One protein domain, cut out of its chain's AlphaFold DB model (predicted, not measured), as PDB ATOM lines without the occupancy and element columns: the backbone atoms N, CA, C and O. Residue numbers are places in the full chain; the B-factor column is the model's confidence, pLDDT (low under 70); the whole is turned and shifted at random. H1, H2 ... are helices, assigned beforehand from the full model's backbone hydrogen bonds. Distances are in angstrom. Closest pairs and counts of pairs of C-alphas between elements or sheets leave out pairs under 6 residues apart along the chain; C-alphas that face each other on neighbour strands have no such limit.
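AT A GLANCE: This is residues 28 to 68 and 75 to 129 of the 131 residues of an uncharacterized protein of Synechococcus sp. CBW1107 (UniProt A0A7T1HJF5). One long helix, H1, makes the spine of this domain: H4 packs side by side with it and runs back the opposite way, while near the far end of H1 the helix H3 crosses it almost at a right angle and short H2 folds back on it. A long link, residues 94 to 108, leads from H3 to H4. The printed part has 96 residues with four named helices, H1 to H4 in that order, and no named strand; the class is all helix. The whole is loose, with a radius of gyration of the C-alphas of 15.8 A and spans of 49 by 33 by 19 A.

IN THESE COORDINATES: H1, residues 28 to 56, is 41.3 A long and begins with C-alpha 28 at (-45.205, -20.496, 11.597). H4, residues 109 to 127, is 27.3 A long and ends with C-alpha 127 at (-33.848, -27.430, 15.445). H3, residues 76 to 93, is 25.4 A long, and H2, residues 58 to 65, is 10.5 A long.

HOW THE PARTS SIT: H1 is the hub and touches the three other helices. H4 touches it at a shallow tilt of 25 degrees, opposite ways; the closest C-alphas, of Ala 41 and Gly 111, are 4.1 A apart. H3 is about perpendicular to H1, at 85 degrees; residues 82 to 90 of H3 touch residues 49 to 56 of H1, and the closest C-alphas, of Arg 53 and Ala 86, are 5.6 A apart. H1 and H2 form a helical hairpin with a shallow tilt of 34 degrees, only just short of steep; the closest C-alphas, of Gln 54 and Ser 61, are 5.5 A apart. H2 and H3 touch at a steep tilt of 65 degrees, with the C-alphas of Ile 60 and Leu 79 closest at 6.1 A. The helix packing is part aligned, part crossed: 2 of these 4 pairs are at a shallow tilt. H4 is apart from H2 and from H3. Every O i to N i+4 pair is within hydrogen-bond range in H2, H3 and H4, and 24 of 25 are in H1.

THE WHOLE: The C-alphas of Ala 59 and Gly 129 are the two farthest apart, at 49.6 A. Residues 69 to 74 are not printed, and C-alphas 68 and 75 are 13.6 A apart across this cut, which falls in the link from H2 to H3. The link from H1 to H2 is tight; that from H3 to H4 is long, 15 residues, with a short antiparallel pairing of residues 98 to 99 with 105 to 106. The mean pLDDT of the printed part is 95.5, and no printed residue is under 70.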
ATOM      1  N   THR A  28     -44.194 -20.654  12.648       91.75
ATOM      2  CA  THR A  28     -45.205 -20.496  11.597       91.75
ATOM      3  C   THR A  28     -44.562 -20.247  10.239       91.75
ATOM      4  O   THR A  28     -44.869 -20.944   9.278       91.75
ATOM      5  N   THR A  29     -43.603 -19.325  10.157       93.44
ATOM      6  CA  THR A  29     -42.916 -19.018   8.898       93.44
ATOM      7  C   THR A  29     -42.133 -20.223   8.374       93.44
ATOM      8  O   THR A  29     -42.171 -20.513   7.181       93.44
ATOM      9  N   LEU A  30     -41.455 -20.969   9.251       93.88
ATOM     10  CA  LEU A  30     -40.763 -22.205   8.867       93.88
ATOM     11  C   LEU A  30     -41.747 -23.263   8.342       93.88
ATOM     12  O   LEU A  30     -41.479 -23.912   7.329       93.88
ATOM     13  N   GLN A  31     -42.904 -23.398   8.993       94.88
ATOM     14  CA  GLN A  31     -43.961 -24.318   8.585       94.88
ATOM     15  C   GLN A  31     -44.567 -23.952   7.222       94.88
ATOM     16  O   GLN A  31     -44.759 -24.836   6.387       94.88
ATOM     17  N   GLU A  32     -44.825 -22.669   6.973       95.88
ATOM     18  CA  GLU A  32     -45.345 -22.168   5.694       95.88
ATOM     19  C   GLU A  32     -44.354 -22.410   4.549       95.88
ATOM     20  O   GLU A  32     -44.743 -22.865   3.471       95.88
ATOM     21  N   ARG A  33     -43.053 -22.171   4.783       96.06
ATOM     22  CA  ARG A  33     -41.998 -22.448   3.791       96.06
ATOM     23  C   ARG A  33     -41.912 -23.932   3.458       96.06
ATOM     24  O   ARG A  33     -41.856 -24.286   2.281       96.06
ATOM     25  N   TYR A  34     -41.955 -24.790   4.479       96.69
ATOM     26  CA  TYR A  34     -42.026 -26.238   4.296       96.69
ATOM     27  C   TYR A  34     -43.251 -26.640   3.457       96.69
ATOM     28  O   TYR A  34     -43.100 -27.362   2.473       96.69
ATOM     29  N   GLN A  35     -44.449 -26.159   3.811       97.50
ATOM     30  CA  GLN A  35     -45.697 -26.516   3.124       97.50
ATOM     31  C   GLN A  35     -45.680 -26.093   1.657       97.50
ATOM     32  O   GLN A  35     -45.915 -26.926   0.787       97.50
ATOM     33  N   ALA A  36     -45.303 -24.847   1.368       98.25
ATOM     34  CA  ALA A  36     -45.267 -24.343   0.000       98.25
ATOM     35  C   ALA A  36     -44.349 -25.176  -0.914       98.25
ATOM     36  O   ALA A  36     -44.674 -25.397  -2.081       98.25
ATOM     37  N   LEU A  37     -43.207 -25.644  -0.401       98.62
ATOM     38  CA  LEU A  37     -42.287 -26.498  -1.155       98.62
ATOM     39  C   LEU A  37     -42.788 -27.939  -1.262       98.62
ATOM     40  O   LEU A  37     -42.689 -28.534  -2.336       98.62
ATOM     41  N   ALA A  38     -43.348 -28.492  -0.185       98.38
ATOM     42  CA  ALA A  38     -43.920 -29.836  -0.181       98.38
ATOM     43  C   ALA A  38     -45.091 -29.957  -1.171       98.38
ATOM     44  O   ALA A  38     -45.152 -30.928  -1.926       98.38
ATOM     45  N   ASP A  39     -45.962 -28.948  -1.231       98.56
ATOM     46  CA  ASP A  39     -47.093 -28.896  -2.159       98.56
ATOM     47  C   ASP A  39     -46.615 -28.795  -3.609       98.56
ATOM     48  O   ASP A  39     -47.075 -29.538  -4.478       98.56
ATOM     49  N   GLN A  40     -45.621 -27.943  -3.882       98.69
ATOM     50  CA  GLN A  40     -45.008 -27.864  -5.211       98.69
ATOM     51  C   GLN A  40     -44.339 -29.182  -5.613       98.69
ATOM     52  O   GLN A  40     -44.432 -29.580  -6.777       98.69
ATOM     53  N   ALA A  41     -43.673 -29.864  -4.677       98.69
ATOM     54  CA  ALA A  41     -43.044 -31.157  -4.920       98.69
ATOM     55  C   ALA A  41     -44.087 -32.227  -5.272       98.69
ATOM     56  O   ALA A  41     -43.941 -32.919  -6.280       98.69
ATOM     57  N   LEU A  42     -45.161 -32.320  -4.481       98.50
ATOM     58  CA  LEU A  42     -46.289 -33.222  -4.727       98.50
ATOM     59  C   LEU A  42     -46.955 -32.940  -6.072       98.50
ATOM     60  O   LEU A  42     -47.249 -33.875  -6.813       98.50
ATOM     61  N   GLN A  43     -47.125 -31.668  -6.434       98.62
ATOM     62  CA  GLN A  43     -47.730 -31.296  -7.708       98.62
ATOM     63  C   GLN A  43     -46.949 -31.848  -8.910       98.62
ATOM     64  O   GLN A  43     -47.562 -32.237  -9.904       98.62
ATOM     65  N   GLN A  44     -45.616 -31.945  -8.833       98.62
ATOM     66  CA  GLN A  44     -44.826 -32.562  -9.909       98.62
ATOM     67  C   GLN A  44     -45.134 -34.056 -10.066       98.62
ATOM     68  O   GLN A  44     -45.272 -34.543 -11.189       98.62
ATOM     69  N   GLU A  45     -45.292 -34.779  -8.957       98.44
ATOM     70  CA  GLU A  45     -45.636 -36.204  -8.980       98.44
ATOM     71  C   GLU A  45     -47.087 -36.430  -9.429       98.44
ATOM     72  O   GLU A  45     -47.360 -37.360 -10.187       98.44
ATOM     73  N   ILE A  46     -48.012 -35.537  -9.054       97.50
ATOM     74  CA  ILE A  46     -49.402 -35.553  -9.532       97.50
ATOM     75  C   ILE A  46     -49.452 -35.364 -11.050       97.50
ATOM     76  O   ILE A  46     -50.144 -36.114 -11.739       97.50
ATOM     77  N   LEU A  47     -48.704 -34.397 -11.593       97.81
ATOM     78  CA  LEU A  47     -48.631 -34.165 -13.039       97.81
ATOM     79  C   LEU A  47     -48.028 -35.362 -13.776       97.81
ATOM     80  O   LEU A  47     -48.530 -35.754 -14.832       97.81
ATOM     81  N   LEU A  48     -46.993 -35.983 -13.206       98.12
ATOM     82  CA  LEU A  48     -46.430 -37.212 -13.745       98.12
ATOM     83  C   LEU A  48     -47.466 -38.346 -13.763       98.12
ATOM     84  O   LEU A  48     -47.675 -38.974 -14.802       98.12
ATOM     85  N   LEU A  49     -48.132 -38.600 -12.637       97.19
ATOM     86  CA  LEU A  49     -49.145 -39.647 -12.532       97.19
ATOM     87  C   LEU A  49     -50.302 -39.397 -13.506       97.19
ATOM     88  O   LEU A  49     -50.765 -40.329 -14.163       97.19
ATOM     89  N   LYS A  50     -50.725 -38.136 -13.654       95.94
ATOM     90  CA  LYS A  50     -51.728 -37.717 -14.638       95.94
ATOM     91  C   LYS A  50     -51.294 -38.080 -16.060       95.94
ATOM     92  O   LYS A  50     -52.059 -38.727 -16.767       95.94
ATOM     93  N   ALA A  51     -50.064 -37.750 -16.455       96.88
ATOM     94  CA  ALA A  51     -49.544 -38.082 -17.781       96.88
ATOM     95  C   ALA A  51     -49.497 -39.603 -18.030       96.88
ATOM     96  O   ALA A  51     -49.855 -40.079 -19.107       96.88
ATOM     97  N   VAL A  52     -49.106 -40.394 -17.023       97.75
ATOM     98  CA  VAL A  52     -49.116 -41.863 -17.134       97.75
ATOM     99  C   VAL A  52     -50.540 -42.397 -17.277       97.75
ATOM    100  O   VAL A  52     -50.785 -43.248 -18.131       97.75
ATOM    101  N   ARG A  53     -51.490 -41.881 -16.495       96.88
ATOM    102  CA  ARG A  53     -52.904 -42.259 -16.598       96.88
ATOM    103  C   ARG A  53     -53.493 -41.926 -17.965       96.88
ATOM    104  O   ARG A  53     -54.107 -42.797 -18.569       96.88
ATOM    105  N   GLN A  54     -53.249 -40.727 -18.489       95.81
ATOM    106  CA  GLN A  54     -53.703 -40.335 -19.829       95.81
ATOM    107  C   GLN A  54     -53.211 -41.309 -20.909       95.81
ATOM    108  O   GLN A  54     -53.965 -41.652 -21.815       95.81
ATOM    109  N   ARG A  55     -51.977 -41.816 -20.783       97.06
ATOM    110  CA  ARG A  55     -51.431 -42.836 -21.690       97.06
ATOM    111  C   ARG A  55     -52.082 -44.212 -21.508       97.06
ATOM    112  O   ARG A  55     -52.351 -44.883 -22.497       97.06
ATOM    113  N   LEU A  56     -52.286 -44.666 -20.268       97.25
ATOM    114  CA  LEU A  56     -52.754 -46.032 -19.978       97.25
ATOM    115  C   LEU A  56     -54.277 -46.205 -20.067       97.25
ATOM    116  O   LEU A  56     -54.753 -47.303 -20.352       97.25
ATOM    117  N   CYS A  57     -55.038 -45.155 -19.771       95.69
ATOM    118  CA  CYS A  57     -56.494 -45.174 -19.674       95.69
ATOM    119  C   CYS A  57     -57.090 -43.839 -20.181       95.69
ATOM    120  O   CYS A  57     -57.656 -43.055 -19.409       95.69
ATOM    121  N   PRO A  58     -56.958 -43.541 -21.485       94.44
ATOM    122  CA  PRO A  58     -57.296 -42.226 -22.030       94.44
ATOM    123  C   PRO A  58     -58.757 -41.826 -21.787       94.44
ATOM    124  O   PRO A  58     -59.001 -40.711 -21.341       94.44
ATOM    125  N   ALA A  59     -59.716 -42.742 -21.981       92.38
ATOM    126  CA  ALA A  59     -61.146 -42.447 -21.835       92.38
ATOM    127  C   ALA A  59     -61.525 -41.984 -20.413       92.38
ATOM    128  O   ALA A  59     -62.055 -40.890 -20.236       92.38
ATOM    129  N   ILE A  60     -61.186 -42.774 -19.385       92.19
ATOM    130  CA  ILE A  60     -61.519 -42.434 -17.989       92.19
ATOM    131  C   ILE A  60     -60.706 -41.241 -17.467       92.19
ATOM    132  O   ILE A  60     -61.179 -40.472 -16.632       92.19
ATOM    133  N   SER A  61     -59.482 -41.047 -17.976       90.75
ATOM    134  CA  SER A  61     -58.683 -39.861 -17.649       90.75
ATOM    135  C   SER A  61     -59.311 -38.598 -18.224       90.75
ATOM    136  O   SER A  61     -59.422 -37.609 -17.508       90.75
ATOM    137  N   GLN A  62     -59.782 -38.648 -19.471       88.88
ATOM    138  CA  GLN A  62     -60.473 -37.530 -20.100       88.88
ATOM    139  C   GLN A  62     -61.771 -37.195 -19.365       88.88
ATOM    140  O   GLN A  62     -61.974 -36.031 -19.035       88.88
ATOM    141  N   GLN A  63     -62.586 -38.197 -19.019       88.12
ATOM    142  CA  GLN A  63     -63.817 -38.000 -18.247       88.12
ATOM    143  C   GLN A  63     -63.557 -37.307 -16.903       88.12
ATOM    144  O   GLN A  63     -64.278 -36.384 -16.532       88.12
ATOM    145  N   ALA A  64     -62.505 -37.713 -16.183       85.44
ATOM    146  CA  ALA A  64     -62.135 -37.093 -14.914       85.44
ATOM    147  C   ALA A  64     -61.624 -35.649 -15.065       85.44
ATOM    148  O   ALA A  64     -61.756 -34.856 -14.137       85.44
ATOM    149  N   GLU A  65     -61.033 -35.299 -16.209       84.94
ATOM    150  CA  GLU A  65     -60.541 -33.945 -16.493       84.94
ATOM    151  C   GLU A  65     -61.629 -33.003 -17.005       84.94
ATOM    152  O   GLU A  65     -61.582 -31.807 -16.730       84.94
ATOM    153  N   SER A  66     -62.605 -33.535 -17.740       83.19
ATOM    154  CA  SER A  66     -63.750 -32.788 -18.260       83.19
ATOM    155  C   SER A  66     -64.944 -32.778 -17.310       83.19
ATOM    156  O   SER A  66     -65.987 -32.238 -17.672       83.19
ATOM    157  N   ALA A  67     -64.824 -33.396 -16.133       79.56
ATOM    158  CA  ALA A  67     -65.903 -33.473 -15.166       79.56
ATOM    159  C   ALA A  67     -66.335 -32.065 -14.741       79.56
ATOM    160  O   ALA A  67     -65.601 -31.342 -14.064       79.56
ATOM    161  N   GLN A  68     -67.545 -31.686 -15.142       72.69
ATOM    162  CA  GLN A  68     -68.188 -30.452 -14.722       72.69
ATOM    163  C   GLN A  68     -69.338 -30.792 -13.770       72.69
ATOM    164  O   GLN A  68     -69.942 -31.864 -13.873       72.69
ATOM    165  N   ASP A  75     -67.153 -42.513 -13.432       90.12
ATOM    166  CA  ASP A  75     -66.896 -43.875 -12.963       90.12
ATOM    167  C   ASP A  75     -65.665 -43.874 -12.036       90.12
ATOM    168  O   ASP A  75     -64.509 -43.972 -12.462       90.12
ATOM    169  N   PHE A  76     -65.911 -43.689 -10.738       90.12
ATOM    170  CA  PHE A  76     -64.855 -43.620  -9.730       90.12
ATOM    171  C   PHE A  76     -64.088 -44.939  -9.575       90.12
ATOM    172  O   PHE A  76     -62.890 -44.904  -9.284       90.12
ATOM    173  N   ASP A  77     -64.727 -46.084  -9.816       94.38
ATOM    174  CA  ASP A  77     -64.078 -47.390  -9.702       94.38
ATOM    175  C   ASP A  77     -63.084 -47.596 -10.849       94.38
ATOM    176  O   ASP A  77     -61.923 -47.962 -10.621       94.38
ATOM    177  N   ALA A  78     -63.482 -47.256 -12.079       94.12
ATOM    178  CA  ALA A  78     -62.573 -47.241 -13.221       94.12
ATOM    179  C   ALA A  78     -61.420 -46.243 -13.016       94.12
ATOM    180  O   ALA A  78     -60.264 -46.534 -13.353       94.12
ATOM    181  N   LEU A  79     -61.705 -45.082 -12.415       93.25
ATOM    182  CA  LEU A  79     -60.708 -44.056 -12.117       93.25
ATOM    183  C   LEU A  79     -59.649 -44.545 -11.118       93.25
ATOM    184  O   LEU A  79     -58.447 -44.378 -11.351       93.25
ATOM    185  N   LEU A  80     -60.086 -45.158 -10.015       95.31
ATOM    186  CA  LEU A  80     -59.214 -45.718  -8.979       95.31
ATOM    187  C   LEU A  80     -58.402 -46.900  -9.510       95.31
ATOM    188  O   LEU A  80     -57.192 -46.965  -9.281       95.31
ATOM    189  N   SER A  81     -59.035 -47.791 -10.276       97.06
ATOM    190  CA  SER A  81     -58.354 -48.902 -10.942       97.06
ATOM    191  C   SER A  81     -57.245 -48.398 -11.869       97.06
ATOM    192  O   SER A  81     -56.106 -48.874 -11.809       97.06
ATOM    193  N   CYS A  82     -57.523 -47.362 -12.668       96.94
ATOM    194  CA  CYS A  82     -56.487 -46.774 -13.503       96.94
ATOM    195  C   CYS A  82     -55.369 -46.111 -12.687       96.94
ATOM    196  O   CYS A  82     -54.196 -46.262 -13.035       96.94
ATOM    197  N   ARG A  83     -55.697 -45.409 -11.594       96.75
ATOM    198  CA  ARG A  83     -54.680 -44.830 -10.706       96.75
ATOM    199  C   ARG A  83     -53.701 -45.902 -10.226       96.75
ATOM    200  O   ARG A  83     -52.503 -45.723 -10.417       96.75
ATOM    201  N   HIS A  84     -54.193 -47.021  -9.693       98.00
ATOM    202  CA  HIS A  84     -53.328 -48.104  -9.213       98.00
ATOM    203  C   HIS A  84     -52.449 -48.683 -10.326       98.00
ATOM    204  O   HIS A  84     -51.260 -48.912 -10.118       98.00
ATOM    205  N   ARG A  85     -52.996 -48.865 -11.536       98.00
ATOM    206  CA  ARG A  85     -52.205 -49.303 -12.697       98.00
ATOM    207  C   ARG A  85     -51.100 -48.308 -13.058       98.00
ATOM    208  O   ARG A  85     -49.992 -48.728 -13.372       98.00
ATOM    209  N   ALA A  86     -51.387 -47.011 -13.020       98.19
ATOM    210  CA  ALA A  86     -50.405 -45.971 -13.312       98.19
ATOM    211  C   ALA A  86     -49.317 -45.865 -12.231       98.19
ATOM    212  O   ALA A  86     -48.148 -45.682 -12.562       98.19
ATOM    213  N   GLU A  87     -49.675 -46.026 -10.956       97.81
ATOM    214  CA  GLU A  87     -48.716 -46.096  -9.847       97.81
ATOM    215  C   GLU A  87     -47.807 -47.327  -9.968       97.81
ATOM    216  O   GLU A  87     -46.591 -47.200  -9.828       97.81
ATOM    217  N   ALA A  88     -48.371 -48.495 -10.294       98.06
ATOM    218  CA  ALA A  88     -47.608 -49.720 -10.525       98.06
ATOM    219  C   ALA A  88     -46.655 -49.588 -11.727       98.06
ATOM    220  O   ALA A  88     -45.489 -49.964 -11.632       98.06
ATOM    221  N   GLU A  89     -47.116 -48.993 -12.832       97.88
ATOM    222  CA  GLU A  89     -46.276 -48.693 -14.000       97.88
ATOM    223  C   GLU A  89     -45.106 -47.774 -13.624       97.88
ATOM    224  O   GLU A  89     -43.967 -48.025 -14.018       97.88
ATOM    225  N   LEU A  90     -45.355 -46.715 -12.844       97.19
ATOM    226  CA  LEU A  90     -44.297 -45.815 -12.376       97.19
ATOM    227  C   LEU A  90     -43.263 -46.552 -11.522       97.19
ATOM    228  O   LEU A  90     -42.068 -46.391 -11.760       97.19
ATOM    229  N   GLN A  91     -43.712 -47.381 -10.579       96.50
ATOM    230  CA  GLN A  91     -42.831 -48.178  -9.720       96.50
ATOM    231  C   GLN A  91     -41.994 -49.189 -10.514       96.50
ATOM    232  O   GLN A  91     -40.829 -49.404 -10.193       96.50
ATOM    233  N   ALA A  92     -42.569 -49.797 -11.554       97.19
ATOM    234  CA  ALA A  92     -41.883 -50.788 -12.376       97.19
ATOM    235  C   ALA A  92     -40.883 -50.165 -13.364       97.19
ATOM    236  O   ALA A  92     -39.865 -50.775 -13.682       97.19
ATOM    237  N   THR A  93     -41.170 -48.962 -13.871       97.06
ATOM    238  CA  THR A  93     -40.417 -48.360 -14.988       97.06
ATOM    239  C   THR A  93     -39.457 -47.251 -14.575       97.06
ATOM    240  O   THR A  93     -38.603 -46.861 -15.373       97.06
ATOM    241  N   ARG A  94     -39.574 -46.714 -13.354       96.62
ATOM    242  CA  ARG A  94     -38.751 -45.592 -12.894       96.62
ATOM    243  C   ARG A  94     -38.094 -45.883 -11.559       96.62
ATOM    244  O   ARG A  94     -38.746 -46.240 -10.584       96.62
ATOM    245  N   ALA A  95     -36.794 -45.619 -11.496       97.31
ATOM    246  CA  ALA A  95     -36.082 -45.588 -10.230       97.31
ATOM    247  C   ALA A  95     -36.513 -44.352  -9.410       97.31
ATOM    248  O   ALA A  95     -36.552 -43.243  -9.956       97.31
ATOM    249  N   PRO A  96     -36.804 -44.508  -8.107       97.81
ATOM    250  CA  PRO A  96     -36.971 -43.389  -7.184       97.81
ATOM    251  C   PRO A  96     -35.766 -42.440  -7.198       97.81
ATOM    252  O   PRO A  96     -34.629 -42.886  -7.069       97.81
ATOM    253  N   LEU A  97     -36.005 -41.128  -7.292       98.50
ATOM    254  CA  LEU A  97     -34.939 -40.115  -7.240       98.50
ATOM    255  C   LEU A  97     -34.707 -39.575  -5.829       98.50
ATOM    256  O   LEU A  97     -33.615 -39.096  -5.503       98.50
ATOM    257  N   TYR A  98     -35.752 -39.596  -5.005       98.69
ATOM    258  CA  TYR A  98     -35.689 -39.186  -3.613       98.69
ATOM    259  C   TYR A  98     -36.847 -39.775  -2.812       98.69
ATOM    260  O   TYR A  98     -37.940 -39.992  -3.341       98.69
ATOM    261  N   ARG A  99     -36.607 -40.003  -1.522       98.44
ATOM    262  CA  ARG A  99     -37.635 -40.311  -0.535       98.44
ATOM    263  C   ARG A  99     -37.518 -39.286   0.588       98.44
ATOM    264  O   ARG A  99     -36.448 -39.187   1.181       98.44
ATOM    265  N   ASN A 100     -38.586 -38.536   0.845       97.38
ATOM    266  CA  ASN A 100     -38.560 -37.494   1.872       97.38
ATOM    267  C   ASN A 100     -38.679 -38.075   3.292       97.38
ATOM    268  O   ASN A 100     -38.942 -39.270   3.473       97.38
ATOM    269  N   ARG A 101     -38.554 -37.221   4.310       95.62
ATOM    270  CA  ARG A 101     -38.679 -37.590   5.735       95.62
ATOM    271  C   ARG A 101     -40.052 -38.164   6.117       95.62
ATOM    272  O   ARG A 101     -40.168 -38.808   7.152       95.62
ATOM    273  N   ARG A 102     -41.082 -37.986   5.278       93.69
ATOM    274  CA  ARG A 102     -42.421 -38.604   5.413       93.69
ATOM    275  C   ARG A 102     -42.591 -39.880   4.579       93.69
ATOM    276  O   ARG A 102     -43.709 -40.345   4.384       93.69
ATOM    277  N   HIS A 103     -41.495 -40.436   4.069       96.50
ATOM    278  CA  HIS A 103     -41.446 -41.636   3.234       96.50
ATOM    279  C   HIS A 103     -42.173 -41.548   1.882       96.50
ATOM    280  O   HIS A 103     -42.302 -42.576   1.211       96.50
ATOM    281  N   LEU A 104     -42.567 -40.354   1.430       96.50
ATOM    282  CA  LEU A 104     -43.092 -40.142   0.081       96.50
ATOM    283  C   LEU A 104     -41.966 -40.263  -0.945       96.50
ATOM    284  O   LEU A 104     -40.861 -39.759  -0.729       96.50
ATOM    285  N   VAL A 105     -42.255 -40.942  -2.051       97.88
ATOM    286  CA  VAL A 105     -41.304 -41.194  -3.137       97.88
ATOM    287  C   VAL A 105     -41.518 -40.193  -4.261       97.88
ATOM    288  O   VAL A 105     -42.649 -39.991  -4.695       97.88
ATOM    289  N   PHE A 106     -40.424 -39.624  -4.758       98.56
ATOM    290  CA  PHE A 106     -40.419 -38.681  -5.870       98.56
ATOM    291  C   PHE A 106     -39.682 -39.288  -7.063       98.56
ATOM    292  O   PHE A 106     -38.525 -39.708  -6.942       98.56
ATOM    293  N   TYR A 107     -40.350 -39.331  -8.215       98.44
ATOM    294  CA  TYR A 107     -39.811 -39.843  -9.476       98.44
ATOM    295  C   TYR A 107     -39.447 -38.721 -10.451       98.44
ATOM    296  O   TYR A 107     -38.758 -38.964 -11.444       98.44
ATOM    297  N   THR A 108     -39.904 -37.492 -10.207       98.56
ATOM    298  CA  THR A 108     -39.530 -36.323 -11.007       98.56
ATOM    299  C   THR A 108     -38.288 -35.646 -10.432       98.56
ATOM    300  O   THR A 108     -38.142 -35.495  -9.220       98.56
ATOM    301  N   ALA A 109     -37.378 -35.193 -11.299       98.50
ATOM    302  CA  ALA A 109     -36.172 -34.490 -10.850       98.50
ATOM    303  C   ALA A 109     -36.520 -33.194 -10.098       98.50
ATOM    304  O   ALA A 109     -35.926 -32.892  -9.062       98.50
ATOM    305  N   ARG A 110     -37.525 -32.453 -10.592       98.62
ATOM    306  CA  ARG A 110     -38.005 -31.221  -9.958       98.62
ATOM    307  C   ARG A 110     -38.696 -31.496  -8.623       98.62
ATOM    308  O   ARG A 110     -38.378 -30.810  -7.656       98.62
ATOM    309  N   GLY A 111     -39.582 -32.492  -8.551       98.62
ATOM    310  CA  GLY A 111     -40.240 -32.889  -7.305       98.62
ATOM    311  C   GLY A 111     -39.232 -33.343  -6.254       98.62
ATOM    312  O   GLY A 111     -39.263 -32.857  -5.130       98.62
ATOM    313  N   ALA A 112     -38.253 -34.165  -6.640       98.81
ATOM    314  CA  ALA A 112     -37.173 -34.598  -5.756       98.81
ATOM    315  C   ALA A 112     -36.312 -33.434  -5.231       98.81
ATOM    316  O   ALA A 112     -35.912 -33.438  -4.068       98.81
ATOM    317  N   ALA A 113     -36.012 -32.433  -6.066       98.75
ATOM    318  CA  ALA A 113     -35.277 -31.242  -5.639       98.75
ATOM    319  C   ALA A 113     -36.076 -30.401  -4.629       98.75
ATOM    320  O   ALA A 113     -35.548 -30.054  -3.577       98.75
ATOM    321  N   LEU A 114     -37.354 -30.140  -4.918       98.81
ATOM    322  CA  LEU A 114     -38.254 -29.402  -4.026       98.81
ATOM    323  C   LEU A 114     -38.479 -30.136  -2.699       98.81
ATOM    324  O   LEU A 114     -38.484 -29.511  -1.646       98.81
ATOM    325  N   ALA A 115     -38.613 -31.462  -2.734       98.75
ATOM    326  CA  ALA A 115     -38.778 -32.282  -1.539       98.75
ATOM    327  C   ALA A 115     -37.533 -32.259  -0.639       98.75
ATOM    328  O   ALA A 115     -37.673 -32.172   0.578       98.75
ATOM    329  N   ARG A 116     -36.324 -32.280  -1.222       98.69
ATOM    330  CA  ARG A 116     -35.074 -32.085  -0.468       98.69
ATOM    331  C   ARG A 116     -35.031 -30.718   0.208       98.69
ATOM    332  O   ARG A 116     -34.647 -30.615   1.369       98.69
ATOM    333  N   GLU A 117     -35.434 -29.673  -0.510       98.50
ATOM    334  CA  GLU A 117     -35.490 -28.327   0.053       98.50
ATOM    335  C   GLU A 117     -36.526 -28.242   1.182       98.50
ATOM    336  O   GLU A 117     -36.210 -27.732   2.255       98.50
ATOM    337  N   ALA A 118     -37.720 -28.810   0.987       98.50
ATOM    338  CA  ALA A 118     -38.758 -28.892   2.012       98.50
ATOM    339  C   ALA A 118     -38.244 -29.593   3.280       98.50
ATOM    340  O   ALA A 118     -38.388 -29.053   4.375       98.50
ATOM    341  N   ASP A 119     -37.578 -30.742   3.147       98.31
ATOM    342  CA  ASP A 119     -37.016 -31.463   4.293       98.31
ATOM    343  C   ASP A 119     -35.962 -30.631   5.044       98.31
ATOM    344  O   ASP A 119     -35.937 -30.663   6.275       98.31
ATOM    345  N   SER A 120     -35.179 -29.798   4.348       96.88
ATOM    346  CA  SER A 120     -34.243 -28.872   5.004       96.88
ATOM    347  C   SER A 120     -34.946 -27.793   5.845       96.88
ATOM    348  O   SER A 120     -34.430 -27.376   6.883       96.88
ATOM    349  N   TRP A 121     -36.144 -27.348   5.446       96.12
ATOM    350  CA  TRP A 121     -36.959 -26.431   6.253       96.12
ATOM    351  C   TRP A 121     -37.569 -27.134   7.461       96.12
ATOM    352  O   TRP A 121     -37.624 -26.553   8.546       96.12
ATOM    353  N   LEU A 122     -37.966 -28.397   7.293       94.50
ATOM    354  CA  LEU A 122     -38.438 -29.230   8.392       94.50
ATOM    355  C   LEU A 122     -37.336 -29.433   9.442       94.50
ATOM    356  O   LEU A 122     -37.593 -29.282  10.629       94.50
ATOM    357  N   GLU A 123     -36.097 -29.688   9.015       94.50
ATOM    358  CA  GLU A 123     -34.934 -29.785   9.909       94.50
ATOM    359  C   GLU A 123     -34.698 -28.499  10.706       94.50
ATOM    360  O   GLU A 123     -34.500 -28.564  11.916       94.50
ATOM    361  N   ARG A 124     -34.770 -27.324  10.066       94.00
ATOM    362  CA  ARG A 124     -34.629 -26.031  10.764       94.00
ATOM    363  C   ARG A 124     -35.738 -25.806  11.787       94.00
ATOM    364  O   ARG A 124     -35.476 -25.300  12.870       94.00
ATOM    365  N   ARG A 125     -36.970 -26.186  11.446       92.75
ATOM    366  CA  ARG A 125     -38.127 -26.118  12.345       92.75
ATOM    367  C   ARG A 125     -37.933 -27.023  13.564       92.75
ATOM    368  O   ARG A 125     -38.154 -26.574  14.685       92.75
ATOM    369  N   ASP A 126     -37.464 -28.251  13.347       91.81
ATOM    370  CA  ASP A 126     -37.156 -29.196  14.425       91.81
ATOM    371  C   ASP A 126     -36.019 -28.650  15.322       91.81
ATOM    372  O   ASP A 126     -36.119 -28.681  16.547       91.81
ATOM    373  N   GLN A 127     -34.965 -28.071  14.726       92.00
ATOM    374  CA  GLN A 127     -33.848 -27.430  15.445       92.00
ATOM    375  C   GLN A 127     -34.276 -26.190  16.241       92.00
ATOM    376  O   GLN A 127     -33.706 -25.909  17.293       92.00
ATOM    377  N   ALA A 128     -35.289 -25.464  15.765       89.50
ATOM    378  CA  ALA A 128     -35.877 -24.322  16.456       89.50
ATOM    379  C   ALA A 128     -36.801 -24.725  17.626       89.50
ATOM    380  O   ALA A 128     -37.351 -23.849  18.290       89.50
ATOM    381  N   GLY A 129     -36.985 -26.025  17.890       90.12
ATOM    382  CA  GLY A 129     -37.830 -26.517  18.985       90.12
ATOM    383  C   GLY A 129     -39.328 -26.333  18.737       90.12
ATOM    384  O   GLY A 129     -40.118 -26.363  19.678       90.12
TER     385      GLY A 129